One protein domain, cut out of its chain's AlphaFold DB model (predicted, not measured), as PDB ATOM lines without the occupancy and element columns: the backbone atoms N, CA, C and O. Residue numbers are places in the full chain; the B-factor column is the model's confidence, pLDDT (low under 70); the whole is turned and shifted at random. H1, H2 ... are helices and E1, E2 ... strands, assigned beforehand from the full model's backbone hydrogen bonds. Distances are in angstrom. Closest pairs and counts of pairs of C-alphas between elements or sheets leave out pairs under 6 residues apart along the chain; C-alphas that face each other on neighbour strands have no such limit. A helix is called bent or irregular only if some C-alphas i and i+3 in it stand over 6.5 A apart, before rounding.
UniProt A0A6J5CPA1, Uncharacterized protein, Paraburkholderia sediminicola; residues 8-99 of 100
ATOM      1  N   GLU A   8     127.287 176.023 114.696       91.69
ATOM      2  CA  GLU A   8     128.309 177.055 114.507       91.69
ATOM      3  C   GLU A   8     127.831 178.135 113.532       91.69
ATOM      4  O   GLU A   8     127.878 179.314 113.859       91.69
ATOM      5  N   GLN A   9     127.257 177.757 112.390       92.75
ATOM      6  CA  GLN A   9     126.745 178.722 111.416       92.75
ATOM      7  C   GLN A   9     125.592 179.568 111.977       92.75
ATOM      8  O   GLN A   9     125.502 180.761 111.688       92.75
ATOM      9  N   VAL A  10     124.715 178.980 112.802       93.94
ATOM     10  CA  VAL A  10     123.680 179.741 113.527       93.94
ATOM     11  C   VAL A  10     124.320 180.707 114.525       93.94
ATOM     12  O   VAL A  10     123.895 181.861 114.622       93.94
ATOM     13  N   TYR A  11     125.348 180.258 115.250       94.50
ATOM     14  CA  TYR A  11     126.077 181.105 116.186       94.50
ATOM     15  C   TYR A  11     126.719 182.300 115.478       94.50
ATOM     16  O   TYR A  11     126.485 183.438 115.879       94.50
ATOM     17  N   ASP A  12     127.441 182.064 114.389       93.19
ATOM     18  CA  ASP A  12     128.130 183.110 113.638       93.19
ATOM     19  C   ASP A  12     127.162 184.108 112.997       93.19
ATOM     20  O   ASP A  12     127.393 185.317 113.056       93.19
ATOM     21  N   ALA A  13     126.058 183.625 112.417       95.31
ATOM     22  CA  ALA A  13     125.111 184.476 111.702       95.31
ATOM     23  C   ALA A  13     124.188 185.277 112.632       95.31
ATOM     24  O   ALA A  13     123.813 186.401 112.298       95.31
ATOM     25  N   GLN A  14     123.781 184.704 113.770       95.44
ATOM     26  CA  GLN A  14     122.715 185.277 114.602       95.44
ATOM     27  C   GLN A  14     123.177 185.657 116.007       95.44
ATOM     28  O   GLN A  14     122.752 186.686 116.526       95.44
ATOM     29  N   ILE A  15     124.035 184.855 116.639       95.75
ATOM     30  CA  ILE A  15     124.405 185.050 118.049       95.75
ATOM     31  C   ILE A  15     125.608 185.986 118.175       95.75
ATOM     32  O   ILE A  15     125.598 186.879 119.020       95.75
ATOM     33  N   ASN A  16     126.622 185.838 117.322       95.69
ATOM     34  CA  ASN A  16     127.847 186.633 117.368       95.69
ATOM     35  C   ASN A  16     127.588 188.159 117.283       95.69
ATOM     36  O   ASN A  16     128.106 188.891 118.132       95.69
ATOM     37  N   PRO A  17     126.714 188.672 116.385       96.44
ATOM     38  CA  PRO A  17     126.393 190.103 116.353       96.44
ATOM     39  C   PRO A  17     125.704 190.607 117.631       96.44
ATOM     40  O   PRO A  17     125.924 191.745 118.046       96.44
ATOM     41  N   LEU A  18     124.882 189.769 118.273       97.50
ATOM     42  CA  LEU A  18     124.211 190.102 119.534       97.50
ATOM     43  C   LEU A  18     125.194 190.087 120.705       97.50
ATOM     44  O   LEU A  18     125.142 190.956 121.574       97.50
ATOM     45  N   MET A  19     126.133 189.139 120.710       97.12
ATOM     46  CA  MET A  19     127.185 189.071 121.720       97.12
ATOM     47  C   MET A  19     128.064 190.316 121.712       97.12
ATOM     48  O   MET A  19     128.420 190.786 122.789       97.12
ATOM     49  N   ALA A  20     128.366 190.893 120.545       96.75
ATOM     50  CA  ALA A  20     129.100 192.157 120.466       96.75
ATOM     51  C   ALA A  20     128.396 193.283 121.247       96.75
ATOM     52  O   ALA A  20     129.033 193.968 122.047       96.75
ATOM     53  N   GLN A  21     127.072 193.407 121.093       97.69
ATOM     54  CA  GLN A  21     126.266 194.397 121.819       97.69
ATOM     55  C   GLN A  21     126.227 194.107 123.327       97.69
ATOM     56  O   GLN A  21     126.360 195.016 124.142       97.69
ATOM     57  N   ILE A  22     126.085 192.835 123.714       97.19
ATOM     58  CA  ILE A  22     126.104 192.421 125.126       97.19
ATOM     59  C   ILE A  22     127.453 192.757 125.771       97.19
ATOM     60  O   ILE A  22     127.484 193.307 126.869       97.19
ATOM     61  N   ILE A  23     128.563 192.451 125.090       96.69
ATOM     62  CA  ILE A  23     129.918 192.732 125.578       96.69
ATOM     63  C   ILE A  23     130.081 194.228 125.838       96.69
ATOM     64  O   ILE A  23     130.536 194.594 126.919       96.69
ATOM     65  N   GLU A  24     129.680 195.074 124.888       97.62
ATOM     66  CA  GLU A  24     129.765 196.529 125.025       97.62
ATOM     67  C   GLU A  24     128.967 197.025 126.241       97.62
ATOM     68  O   GLU A  24     129.524 197.684 127.121       97.62
ATOM     69  N   ILE A  25     127.696 196.625 126.363       97.69
ATOM     70  CA  ILE A  25     126.835 197.007 127.494       97.69
ATOM     71  C   ILE A  25     127.449 196.565 128.828       97.69
ATOM     72  O   ILE A  25     127.489 197.347 129.784       97.69
ATOM     73  N   CYS A  26     127.934 195.325 128.911       97.25
ATOM     74  CA  CYS A  26     128.538 194.790 130.127       97.25
ATOM     75  C   CYS A  26     129.853 195.493 130.480       97.25
ATOM     76  O   CYS A  26     130.100 195.738 131.659       97.25
ATOM     77  N   GLN A  27     130.671 195.866 129.493       95.50
ATOM     78  CA  GLN A  27     131.892 196.643 129.712       95.50
ATOM     79  C   GLN A  27     131.576 198.044 130.243       95.50
ATOM     80  O   GLN A  27     132.124 198.440 131.270       95.50
ATOM     81  N   THR A  28     130.651 198.771 129.606       96.88
ATOM     82  CA  THR A  28     130.268 200.128 130.032       96.88
ATOM     83  C   THR A  28     129.698 200.152 131.448       96.88
ATOM     84  O   THR A  28     130.014 201.048 132.228       96.88
ATOM     85  N   ASN A  29     128.879 199.159 131.798       97.31
ATOM     86  CA  ASN A  29     128.198 199.104 133.093       97.31
ATOM     87  C   ASN A  29     128.946 198.273 134.142       97.31
ATOM     88  O   ASN A  29     128.431 198.085 135.241       97.31
ATOM     89  N   LYS A  30     130.147 197.775 133.814       96.19
ATOM     90  CA  LYS A  30     130.972 196.933 134.693       96.19
ATOM     91  C   LYS A  30     130.229 195.698 135.219       96.19
ATOM     92  O   LYS A  30     130.357 195.316 136.376       96.19
ATOM     93  N   ILE A  31     129.442 195.064 134.356       97.12
ATOM     94  CA  ILE A  31     128.650 193.884 134.704       97.12
ATOM     95  C   ILE A  31     129.474 192.633 134.415       97.12
ATOM     96  O   ILE A  31     129.837 192.363 133.268       97.12
ATOM     97  N   ALA A  32     129.740 191.841 135.452       97.38
ATOM     98  CA  ALA A  32     130.391 190.551 135.292       97.38
ATOM     99  C   ALA A  32     129.470 189.545 134.592       97.38
ATOM    100  O   ALA A  32     128.313 189.375 134.979       97.38
ATOM    101  N   PHE A  33     129.992 188.829 133.594       97.31
ATOM    102  CA  PHE A  33     129.247 187.757 132.933       97.31
ATOM    103  C   PHE A  33     130.154 186.643 132.402       97.31
ATOM    104  O   PHE A  33     131.348 186.839 132.156       97.31
ATOM    105  N   VAL A  34     129.551 185.471 132.198       96.69
ATOM    106  CA  VAL A  34     130.113 184.340 131.455       96.69
ATOM    107  C   VAL A  34     129.017 183.797 130.546       96.69
ATOM    108  O   VAL A  34     127.926 183.493 131.019       96.69
ATOM    109  N   ALA A  35     129.310 183.660 129.258       96.12
ATOM    110  CA  ALA A  35     128.438 183.028 128.277       96.12
ATOM    111  C   ALA A  35     129.220 181.924 127.564       96.12
ATOM    112  O   ALA A  35     130.350 182.147 127.130       96.12
ATOM    113  N   SER A  36     128.641 180.730 127.464       95.06
ATOM    114  CA  SER A  36     129.259 179.583 126.801       95.06
ATOM    115  C   SER A  36     128.228 178.874 125.936       95.06
ATOM    116  O   SER A  36     127.146 178.532 126.413       95.06
ATOM    117  N   PHE A  37     128.567 178.669 124.668       95.19
ATOM    118  CA  PHE A  37     127.695 178.073 123.666       95.19
ATOM    119  C   PHE A  37     128.360 176.823 123.103       95.19
ATOM    120  O   PHE A  37     129.469 176.901 122.576       95.19
ATOM    121  N   SER A  38     127.687 175.676 123.211       93.81
ATOM    122  CA  SER A  38     128.115 174.424 122.577       93.81
ATOM    123  C   SER A  38     127.637 174.410 121.127       93.81
ATOM    124  O   SER A  38     126.435 174.339 120.855       93.81
ATOM    125  N   ILE A  39     128.589 174.504 120.203       93.75
ATOM    126  CA  ILE A  39     128.371 174.679 118.766       93.75
ATOM    127  C   ILE A  39     129.133 173.616 117.956       93.75
ATOM    128  O   ILE A  39     129.890 173.972 117.060       93.75
ATOM    129  N   PRO A  40     128.964 172.313 118.260       90.38
ATOM    130  CA  PRO A  40     129.674 171.254 117.554       90.38
ATOM    131  C   PRO A  40     129.407 171.310 116.049       90.38
ATOM    132  O   PRO A  40     128.272 171.557 115.619       90.38
ATOM    133  N   ASN A  41     130.451 171.042 115.273       88.31
ATOM    134  CA  ASN A  41     130.408 170.945 113.818       88.31
ATOM    135  C   ASN A  41     131.074 169.631 113.362       88.31
ATOM    136  O   ASN A  41     131.552 168.848 114.180       88.31
ATOM    137  N   GLU A  42     131.104 169.380 112.053       84.81
ATOM    138  CA  GLU A  42     131.682 168.152 111.482       84.81
ATOM    139  C   GLU A  42     133.206 168.021 111.699       84.81
ATOM    140  O   GLU A  42     133.745 166.925 111.577       84.81
ATOM    141  N   GLY A  43     133.908 169.116 112.021       85.56
ATOM    142  CA  GLY A  43     135.354 169.137 112.272       85.56
ATOM    143  C   GLY A  43     135.759 169.094 113.753       85.56
ATOM    144  O   GLY A  43     136.897 168.742 114.056       85.56
ATOM    145  N   ASP A  44     134.857 169.448 114.671       83.50
ATOM    146  CA  ASP A  44     135.059 169.462 116.123       83.50
ATOM    147  C   ASP A  44     133.715 169.254 116.850       83.50
ATOM    148  O   ASP A  44     132.933 170.183 117.077       83.50
ATOM    149  N   GLU A  45     133.470 168.015 117.288       86.56
ATOM    150  CA  GLU A  45     132.289 167.627 118.079       86.56
ATOM    151  C   GLU A  45     132.258 168.258 119.481       86.56
ATOM    152  O   GLU A  45     131.249 168.196 120.183       86.56
ATOM    153  N   THR A  46     133.359 168.874 119.912       86.31
ATOM    154  CA  THR A  46     133.472 169.539 121.213       86.31
ATOM    155  C   THR A  46     133.456 171.057 121.097       86.31
ATOM    156  O   THR A  46     133.680 171.731 122.109       86.31
ATOM    157  N   LEU A  47     133.236 171.607 119.893       89.00
ATOM    158  CA  LEU A  47     133.355 173.039 119.645       89.00
ATOM    159  C   LEU A  47     132.443 173.826 120.581       89.00
ATOM    160  O   LEU A  47     131.231 173.610 120.666       89.00
ATOM    161  N   ALA A  48     133.053 174.758 121.304       91.12
ATOM    162  CA  ALA A  48     132.355 175.672 122.181       91.12
ATOM    163  C   ALA A  48     132.967 177.064 122.080       91.12
ATOM    164  O   ALA A  48     134.192 177.218 122.119       91.12
ATOM    165  N   CYS A  49     132.107 178.077 122.013       92.94
ATOM    166  CA  CYS A  49     132.501 179.477 122.079       92.94
ATOM    167  C   CYS A  49     132.163 180.014 123.471       92.94
ATOM    168  O   CYS A  49     131.015 179.946 123.905       92.94
ATOM    169  N   THR A  50     133.177 180.480 124.204       94.25
ATOM    170  CA  THR A  50     133.012 180.998 125.570       94.25
ATOM    171  C   THR A  50     133.572 182.407 125.670       94.25
ATOM    172  O   THR A  50     134.751 182.629 125.403       94.25
ATOM    173  N   THR A  51     132.744 183.335 126.139       95.31
ATOM    174  CA  THR A  51     133.109 184.723 126.429       95.31
ATOM    175  C   THR A  51     132.900 184.988 127.913       95.31
ATOM    176  O   THR A  51     131.904 184.560 128.494       95.31
ATOM    177  N   ALA A  52     133.836 185.692 128.543       95.69
ATOM    178  CA  ALA A  52     133.737 186.045 129.953       95.69
ATOM    179  C   ALA A  52     134.342 187.423 130.219       95.69
ATOM    180  O   ALA A  52     135.435 187.719 129.735       95.69
ATOM    181  N   LEU A  53     133.658 188.222 131.039       96.62
ATOM    182  CA  LEU A  53     134.118 189.521 131.524       96.62
ATOM    183  C   LEU A  53     134.205 189.487 133.055       96.62
ATOM    184  O   LEU A  53     133.288 189.899 133.759       96.62
ATOM    185  N   LEU A  54     135.307 188.938 133.566       94.19
ATOM    186  CA  LEU A  54     135.556 188.734 135.000       94.19
ATOM    187  C   LEU A  54     136.816 189.494 135.439       94.19
ATOM    188  O   LEU A  54     137.781 188.895 135.915       94.19
ATOM    189  N   THR A  55     136.854 190.800 135.184       91.31
ATOM    190  CA  THR A  55     137.975 191.663 135.587       91.31
ATOM    191  C   THR A  55     137.748 192.186 137.005       91.31
ATOM    192  O   THR A  55     136.645 192.101 137.532       91.31
ATOM    193  N   ALA A  56     138.773 192.758 137.642       88.38
ATOM    194  CA  ALA A  56     138.605 193.368 138.965       88.38
ATOM    195  C   ALA A  56     137.546 194.488 138.964       88.38
ATOM    196  O   ALA A  56     136.842 194.668 139.948       88.38
ATOM    197  N   GLU A  57     137.400 195.201 137.844       91.06
ATOM    198  CA  GLU A  57     136.439 196.298 137.697       91.06
ATOM    199  C   GLU A  57     134.981 195.840 137.683       91.06
ATOM    200  O   GLU A  57     134.109 196.643 138.003       91.06
ATOM    201  N   THR A  58     134.714 194.584 137.305       91.12
ATOM    202  CA  THR A  58     133.357 194.023 137.295       91.12
ATOM    203  C   THR A  58     132.977 193.326 138.597       91.12
ATOM    204  O   THR A  58     131.875 192.788 138.679       91.12
ATOM    205  N   GLU A  59     133.885 193.309 139.585       93.81
ATOM    206  CA  GLU A  59     133.722 192.660 140.895       93.81
ATOM    207  C   GLU A  59     132.977 191.311 140.797       93.81
ATOM    208  O   GLU A  59     131.903 191.130 141.379       93.81
ATOM    209  N   PRO A  60     133.496 190.356 139.999       94.88
ATOM    210  CA  PRO A  60     132.743 189.175 139.631       94.88
ATOM    211  C   PRO A  60     132.446 188.318 140.864       94.88
ATOM    212  O   PRO A  60     133.361 188.001 141.631       94.88
ATOM    213  N   PRO A  61     131.196 187.860 141.039       95.31
ATOM    214  CA  PRO A  61     130.878 186.935 142.109       95.31
ATOM    215  C   PRO A  61     131.620 185.609 141.895       95.31
ATOM    216  O   PRO A  61     131.840 185.152 140.766       95.31
ATOM    217  N   GLN A  62     132.006 184.971 143.002       94.12
ATOM    218  CA  GLN A  62     132.881 183.795 142.989       94.12
ATOM    219  C   GLN A  62     132.316 182.635 142.150       94.12
ATOM    220  O   GLN A  62     133.069 181.920 141.493       94.12
ATOM    221  N   ASN A  63     130.990 182.494 142.089       95.75
ATOM    222  CA  ASN A  63     130.325 181.480 141.272       95.75
ATOM    223  C   ASN A  63     130.606 181.630 139.763       95.75
ATOM    224  O   ASN A  63     130.737 180.617 139.083       95.75
ATOM    225  N   LEU A  64     130.729 182.852 139.229       95.88
ATOM    226  CA  LEU A  64     131.069 183.071 137.816       95.88
ATOM    227  C   LEU A  64     132.539 182.751 137.537       95.88
ATOM    228  O   LEU A  64     132.862 182.168 136.500       95.88
ATOM    229  N   VAL A  65     133.425 183.075 138.482       93.81
ATOM    230  CA  VAL A  65     134.846 182.696 138.426       93.81
ATOM    231  C   VAL A  65     134.992 181.173 138.420       93.81
ATOM    232  O   VAL A  65     135.730 180.617 137.600       93.81
ATOM    233  N   ASP A  66     134.250 180.488 139.286       92.31
ATOM    234  CA  ASP A  66     134.253 179.030 139.368       92.31
ATOM    235  C   ASP A  66     133.613 178.389 138.127       92.31
ATOM    236  O   ASP A  66     134.167 177.431 137.585       92.31
ATOM    237  N   ALA A  67     132.521 178.952 137.600       92.75
ATOM    238  CA  ALA A  67     131.905 178.495 136.356       92.75
ATOM    239  C   ALA A  67     132.887 178.575 135.178       92.75
ATOM    240  O   ALA A  67     133.061 177.594 134.454       92.75
ATOM    241  N   LEU A  68     133.601 179.696 135.015       92.31
ATOM    242  CA  LEU A  68     134.617 179.828 133.968       92.31
ATOM    243  C   LEU A  68     135.751 178.807 134.140       92.31
ATOM    244  O   LEU A  68     136.256 178.280 133.144       92.31
ATOM    245  N   ARG A  69     136.147 178.498 135.383       88.00
ATOM    246  CA  ARG A  69     137.141 177.452 135.672       88.00
ATOM    247  C   ARG A  69     136.656 176.081 135.196       88.00
ATOM    248  O   ARG A  69     137.420 175.379 134.537       88.00
ATOM    249  N   VAL A  70     135.403 175.721 135.479       88.56
ATOM    250  CA  VAL A  70     134.798 174.456 135.025       88.56
ATOM    251  C   VAL A  70     134.715 174.405 133.497       88.56
ATOM    252  O   VAL A  70     135.152 173.424 132.898       88.56
ATOM    253  N   LEU A  71     134.247 175.482 132.859       87.94
ATOM    254  CA  LEU A  71     134.109 175.574 131.400       87.94
ATOM    255  C   LEU A  71     135.460 175.464 130.673       87.94
ATOM    256  O   LEU A  71     135.573 174.770 129.665       87.94
ATOM    257  N   ARG A  72     136.520 176.088 131.207       80.75
ATOM    258  CA  ARG A  72     137.897 175.946 130.685       80.75
ATOM    259  C   ARG A  72     138.486 174.557 130.951       80.75
ATOM    260  O   ARG A  72     139.297 174.063 130.162       80.75
ATOM    261  N   GLY A  73     138.070 173.928 132.048       64.81
ATOM    262  CA  GLY A  73     138.521 172.613 132.499       64.81
ATOM    263  C   GLY A  73     138.212 171.466 131.534       64.81
ATOM    264  O   GLY A  73     138.899 170.453 131.585       64.81
ATOM    265  N   GLY A  74     137.268 171.641 130.601       55.06
ATOM    266  CA  GLY A  74     137.010 170.669 129.531       55.06
ATOM    267  C   GLY A  74     138.077 170.624 128.429       55.06
ATOM    268  O   GLY A  74     138.143 169.642 127.700       55.06
ATOM    269  N   ARG A  75     138.927 171.658 128.296       54.00
ATOM    270  CA  ARG A  75     139.941 171.738 127.221       54.00
ATOM    271  C   ARG A  75     141.386 171.815 127.717       54.00
ATOM    272  O   ARG A  75     142.283 171.414 126.986       54.00
ATOM    273  N   ARG A  76     141.630 172.279 128.949       49.38
ATOM    274  CA  ARG A  76     142.941 172.250 129.632       49.38
ATOM    275  C   ARG A  76     142.763 172.371 131.147       49.38
ATOM    276  O   ARG A  76     143.181 173.368 131.737       49.38
ATOM    277  N   ALA A  77     142.163 171.384 131.806       51.72
ATOM    278  CA  ALA A  77     142.396 171.232 133.239       51.72
ATOM    279  C   ALA A  77     143.870 170.847 133.458       51.72
ATOM    280  O   ALA A  77     144.194 169.696 133.719       51.72
ATOM    281  N   LEU A  78     144.761 171.839 133.391       53.28
ATOM    282  CA  LEU A  78     145.914 171.886 134.274       53.28
ATOM    283  C   LEU A  78     145.323 171.897 135.682       53.28
ATOM    284  O   LEU A  78     145.040 172.953 136.252       53.28
ATOM    285  N   ARG A  79     145.035 170.705 136.209       56.28
ATOM    286  CA  ARG A  79     144.876 170.513 137.643       56.28
ATOM    287  C   ARG A  79     146.119 171.153 138.240       56.28
ATOM    288  O   ARG A  79     147.223 170.799 137.823       56.28
ATOM    289  N   ALA A  80     145.949 172.145 139.117       65.81
ATOM    290  CA  ALA A  80     147.083 172.642 139.886       65.81
ATOM    291  C   ALA A  80     147.804 171.395 140.418       65.81
ATOM    292  O   ALA A  80     147.121 170.533 140.987       65.81
ATOM    293  N   PRO A  81     149.100 171.216 140.100       71.81
ATOM    294  CA  PRO A  81     149.763 169.960 140.375       71.81
ATOM    295  C   PRO A  81     149.632 169.668 141.861       71.81
ATOM    296  O   PRO A  81     149.683 170.580 142.693       71.81
ATOM    297  N   PHE A  82     149.439 168.401 142.198       82.19
ATOM    298  CA  PHE A  82     149.520 168.011 143.592       82.19
ATOM    299  C   PHE A  82     150.950 168.293 144.061       82.19
ATOM    300  O   PHE A  82     151.910 167.759 143.500       82.19
ATOM    301  N   MET A  83     151.086 169.188 145.039       91.88
ATOM    302  CA  MET A  83     152.380 169.608 145.565       91.88
ATOM    303  C   MET A  83     152.740 168.725 146.756       91.88
ATOM    304  O   MET A  83     152.094 168.796 147.801       91.88
ATOM    305  N   LEU A  84     153.788 167.914 146.609       93.56
ATOM    306  CA  LEU A  84     154.361 167.122 147.692       93.56
ATOM    307  C   LEU A  84     155.611 167.825 148.228       93.56
ATOM    308  O   LEU A  84     156.546 168.106 147.475       93.56
ATOM    309  N   ARG A  85     155.629 168.101 149.534       95.12
ATOM    310  CA  ARG A  85     156.800 168.617 150.249       95.12
ATOM    311  C   ARG A  85     157.395 167.497 151.094       95.12
ATOM    312  O   ARG A  85     156.708 166.971 151.965       95.12
ATOM    313  N   THR A  86     158.662 167.180 150.856       95.31
ATOM    314  CA  THR A  86     159.410 166.178 151.623       95.31
ATOM    315  C   THR A  86     160.541 166.864 152.372       95.31
ATOM    316  O   THR A  86     161.366 167.545 151.761       95.31
ATOM    317  N   GLU A  87     160.573 166.686 153.690       96.12
ATOM    318  CA  GLU A  87     161.705 167.061 154.540       96.12
ATOM    319  C   GLU A  87     162.543 165.805 154.793       96.12
ATOM    320  O   GLU A  87     162.044 164.802 155.303       96.12
ATOM    321  N   ASN A  88     163.806 165.845 154.381       91.75
ATOM    322  CA  ASN A  88     164.733 164.733 154.531       91.75
ATOM    323  C   ASN A  88     165.452 164.820 155.885       91.75
ATOM    324  O   ASN A  88     165.620 165.899 156.455       91.75
ATOM    325  N   GLY A  89     165.929 163.682 156.397       92.50
ATOM    326  CA  GLY A  89     166.635 163.618 157.686       92.50
ATOM    327  C   GLY A  89     167.968 164.379 157.732       92.50
ATOM    328  O   GLY A  89     168.484 164.630 158.815       92.50
ATOM    329  N   ASP A  90     168.509 164.773 156.578       93.44
ATOM    330  CA  ASP A  90     169.695 165.629 156.440       93.44
ATOM    331  C   ASP A  90     169.365 167.136 156.470       93.44
ATOM    332  O   ASP A  90     170.248 167.974 156.289       93.44
ATOM    333  N   GLY A  91     168.097 167.492 156.702       91.00
ATOM    334  CA  GLY A  91     167.612 168.870 156.761       91.00
ATOM    335  C   GLY A  91     167.298 169.486 155.396       91.00
ATOM    336  O   GLY A  91     166.846 170.631 155.334       91.00
ATOM    337  N   THR A  92     167.497 168.758 154.293       93.31
ATOM    338  CA  THR A  92     167.128 169.250 152.961       93.31
ATOM    339  C   THR A  92     165.620 169.152 152.731       93.31
ATOM    340  O   THR A  92     164.935 168.268 153.247       93.31
ATOM    341  N   THR A  93     165.075 170.082 151.943       96.25
ATOM    342  CA  THR A  93     163.661 170.075 151.542       96.25
ATOM    343  C   THR A  93     163.550 169.891 150.035       96.25
ATOM    344  O   THR A  93     164.184 170.620 149.274       96.25
ATOM    345  N   THR A  94     162.694 168.961 149.609       95.25
ATOM    346  CA  THR A  94     162.328 168.768 148.200       95.25
ATOM    347  C   THR A  94     160.862 169.132 147.984       95.25
ATOM    348  O   THR A  94     159.992 168.727 148.757       95.25
ATOM    349  N   LEU A  95     160.584 169.894 146.925       94.31
ATOM    350  CA  LEU A  95     159.233 170.191 146.449       94.31
ATOM    351  C   LEU A  95     159.015 169.478 145.115       94.31
ATOM    352  O   LEU A  95     159.723 169.747 144.146       94.31
ATOM    353  N   THR A  96     158.030 168.586 145.058       92.75
ATOM    354  CA  THR A  96     157.676 167.839 143.846       92.75
ATOM    355  C   THR A  96     156.276 168.226 143.390       92.75
ATOM    356  O   THR A  96     155.318 168.147 144.156       92.75
ATOM    357  N   ALA A  97     156.161 168.628 142.124       90.44
ATOM    358  CA  ALA A  97     154.889 168.887 141.468       90.44
ATOM    359  C   ALA A  97     154.458 167.642 140.682       90.44
ATOM    360  O   ALA A  97     155.152 167.227 139.754       90.44
ATOM    361  N   ILE A  98     153.314 167.057 141.038       84.38
ATOM    362  CA  ILE A  98     152.707 165.954 140.289       84.38
ATOM    363  C   ILE A  98     151.597 166.533 139.413       84.38
ATOM    364  O   ILE A  98     150.528 166.892 139.909       84.38
ATOM    365  N   ALA A  99     151.870 166.648 138.114       78.56
ATOM    366  CA  ALA A  99     150.888 167.032 137.105       78.56
ATOM    367  C   ALA A  99     150.312 165.769 136.443       78.56
ATOM    368  O   ALA A  99     151.069 164.876 136.066       78.56
TER     369      ALA A  99
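Overview. This is residues 8 to 99 of the 100 residues of an uncharacterized protein of Paraburkholderia sediminicola (UniProt A0A6J5CPA1). A narrow two-stranded hairpin, E1 and E2, is sandwiched between helix H1 over one of its faces and helix H2 over the other, and a second hairpin, E3 and E4, lies well away from this body as a long arm. The arm gives the domain much of its length: the C-alphas span 66 by 38 by 15 A along their three main axes, a flat outline. The printed part has 92 residues, with two named helices and four named strands in the order H1 E1 E2 H2 E3 E4. The class is mixed, helices and strands, and each of the two sheets is an antiparallel pair, E1 - E2 and E3 - E4. The whole is extended, with a radius of gyration of the C-alphas of 19.8 A.

Along the chain. E1 is residues 33 to 38, 16.9 A from first to last C-alpha, and E2 is residues 48 to 53, 16.8 A. H1 is residues 8 to 28, 27.9 A long, and begins with C-alpha 8 at (128.309, 177.055, 114.507). It has a kink of 53 degrees near residue 15 and is only just irregular, with C-alphas 13 and 16 being 6.7 A apart. H2 is residues 62 to 76, 20.3 A long, with C-alpha 62 at (132.881, 183.795, 142.989). E3 is residues 82 to 87, 16.4 A, and E4 is residues 93 to 98, 16.2 A, ending with C-alpha 98 at (152.707, 165.954, 140.289).

Arrangement. E1 and E2 are an antiparallel hairpin, their directions at 177 degrees; N 35 and O 51 are 2.9 A apart, within hydrogen-bond range, as are N 49 and O 37 at 2.9 A. The closest C-alphas of H1 and E2 are those of Gln 27 and Leu 53, 7.7 A apart. The closest C-alphas of E1 and H2 are those of Val 34 and Leu 64, 6.6 A apart. H1 and H2 are apart. E3 and E4 form the other antiparallel hairpin, at 162 degrees, with N 84 and O 96 within hydrogen-bond range at 2.9 A. H1, E1 and E2 are apart from E3 and E4, and H2 is apart from E4. Of the O i to N i+4 pairs, 13 of 17 in H1 and 9 of 11 in H2 are within hydrogen-bond range.

Size, cuts and confidence. The two C-alphas farthest apart are those of Ala 13 and Asp 90, 65.9 A. The printed part has no cut. The links H1 to E1, H2 to E3 and E3 to E4 are tight, E1 to E2 and E2 to H2 are short, and no link is long. The mean pLDDT of the printed part is 89.6; residues 73 to 80 are under 70.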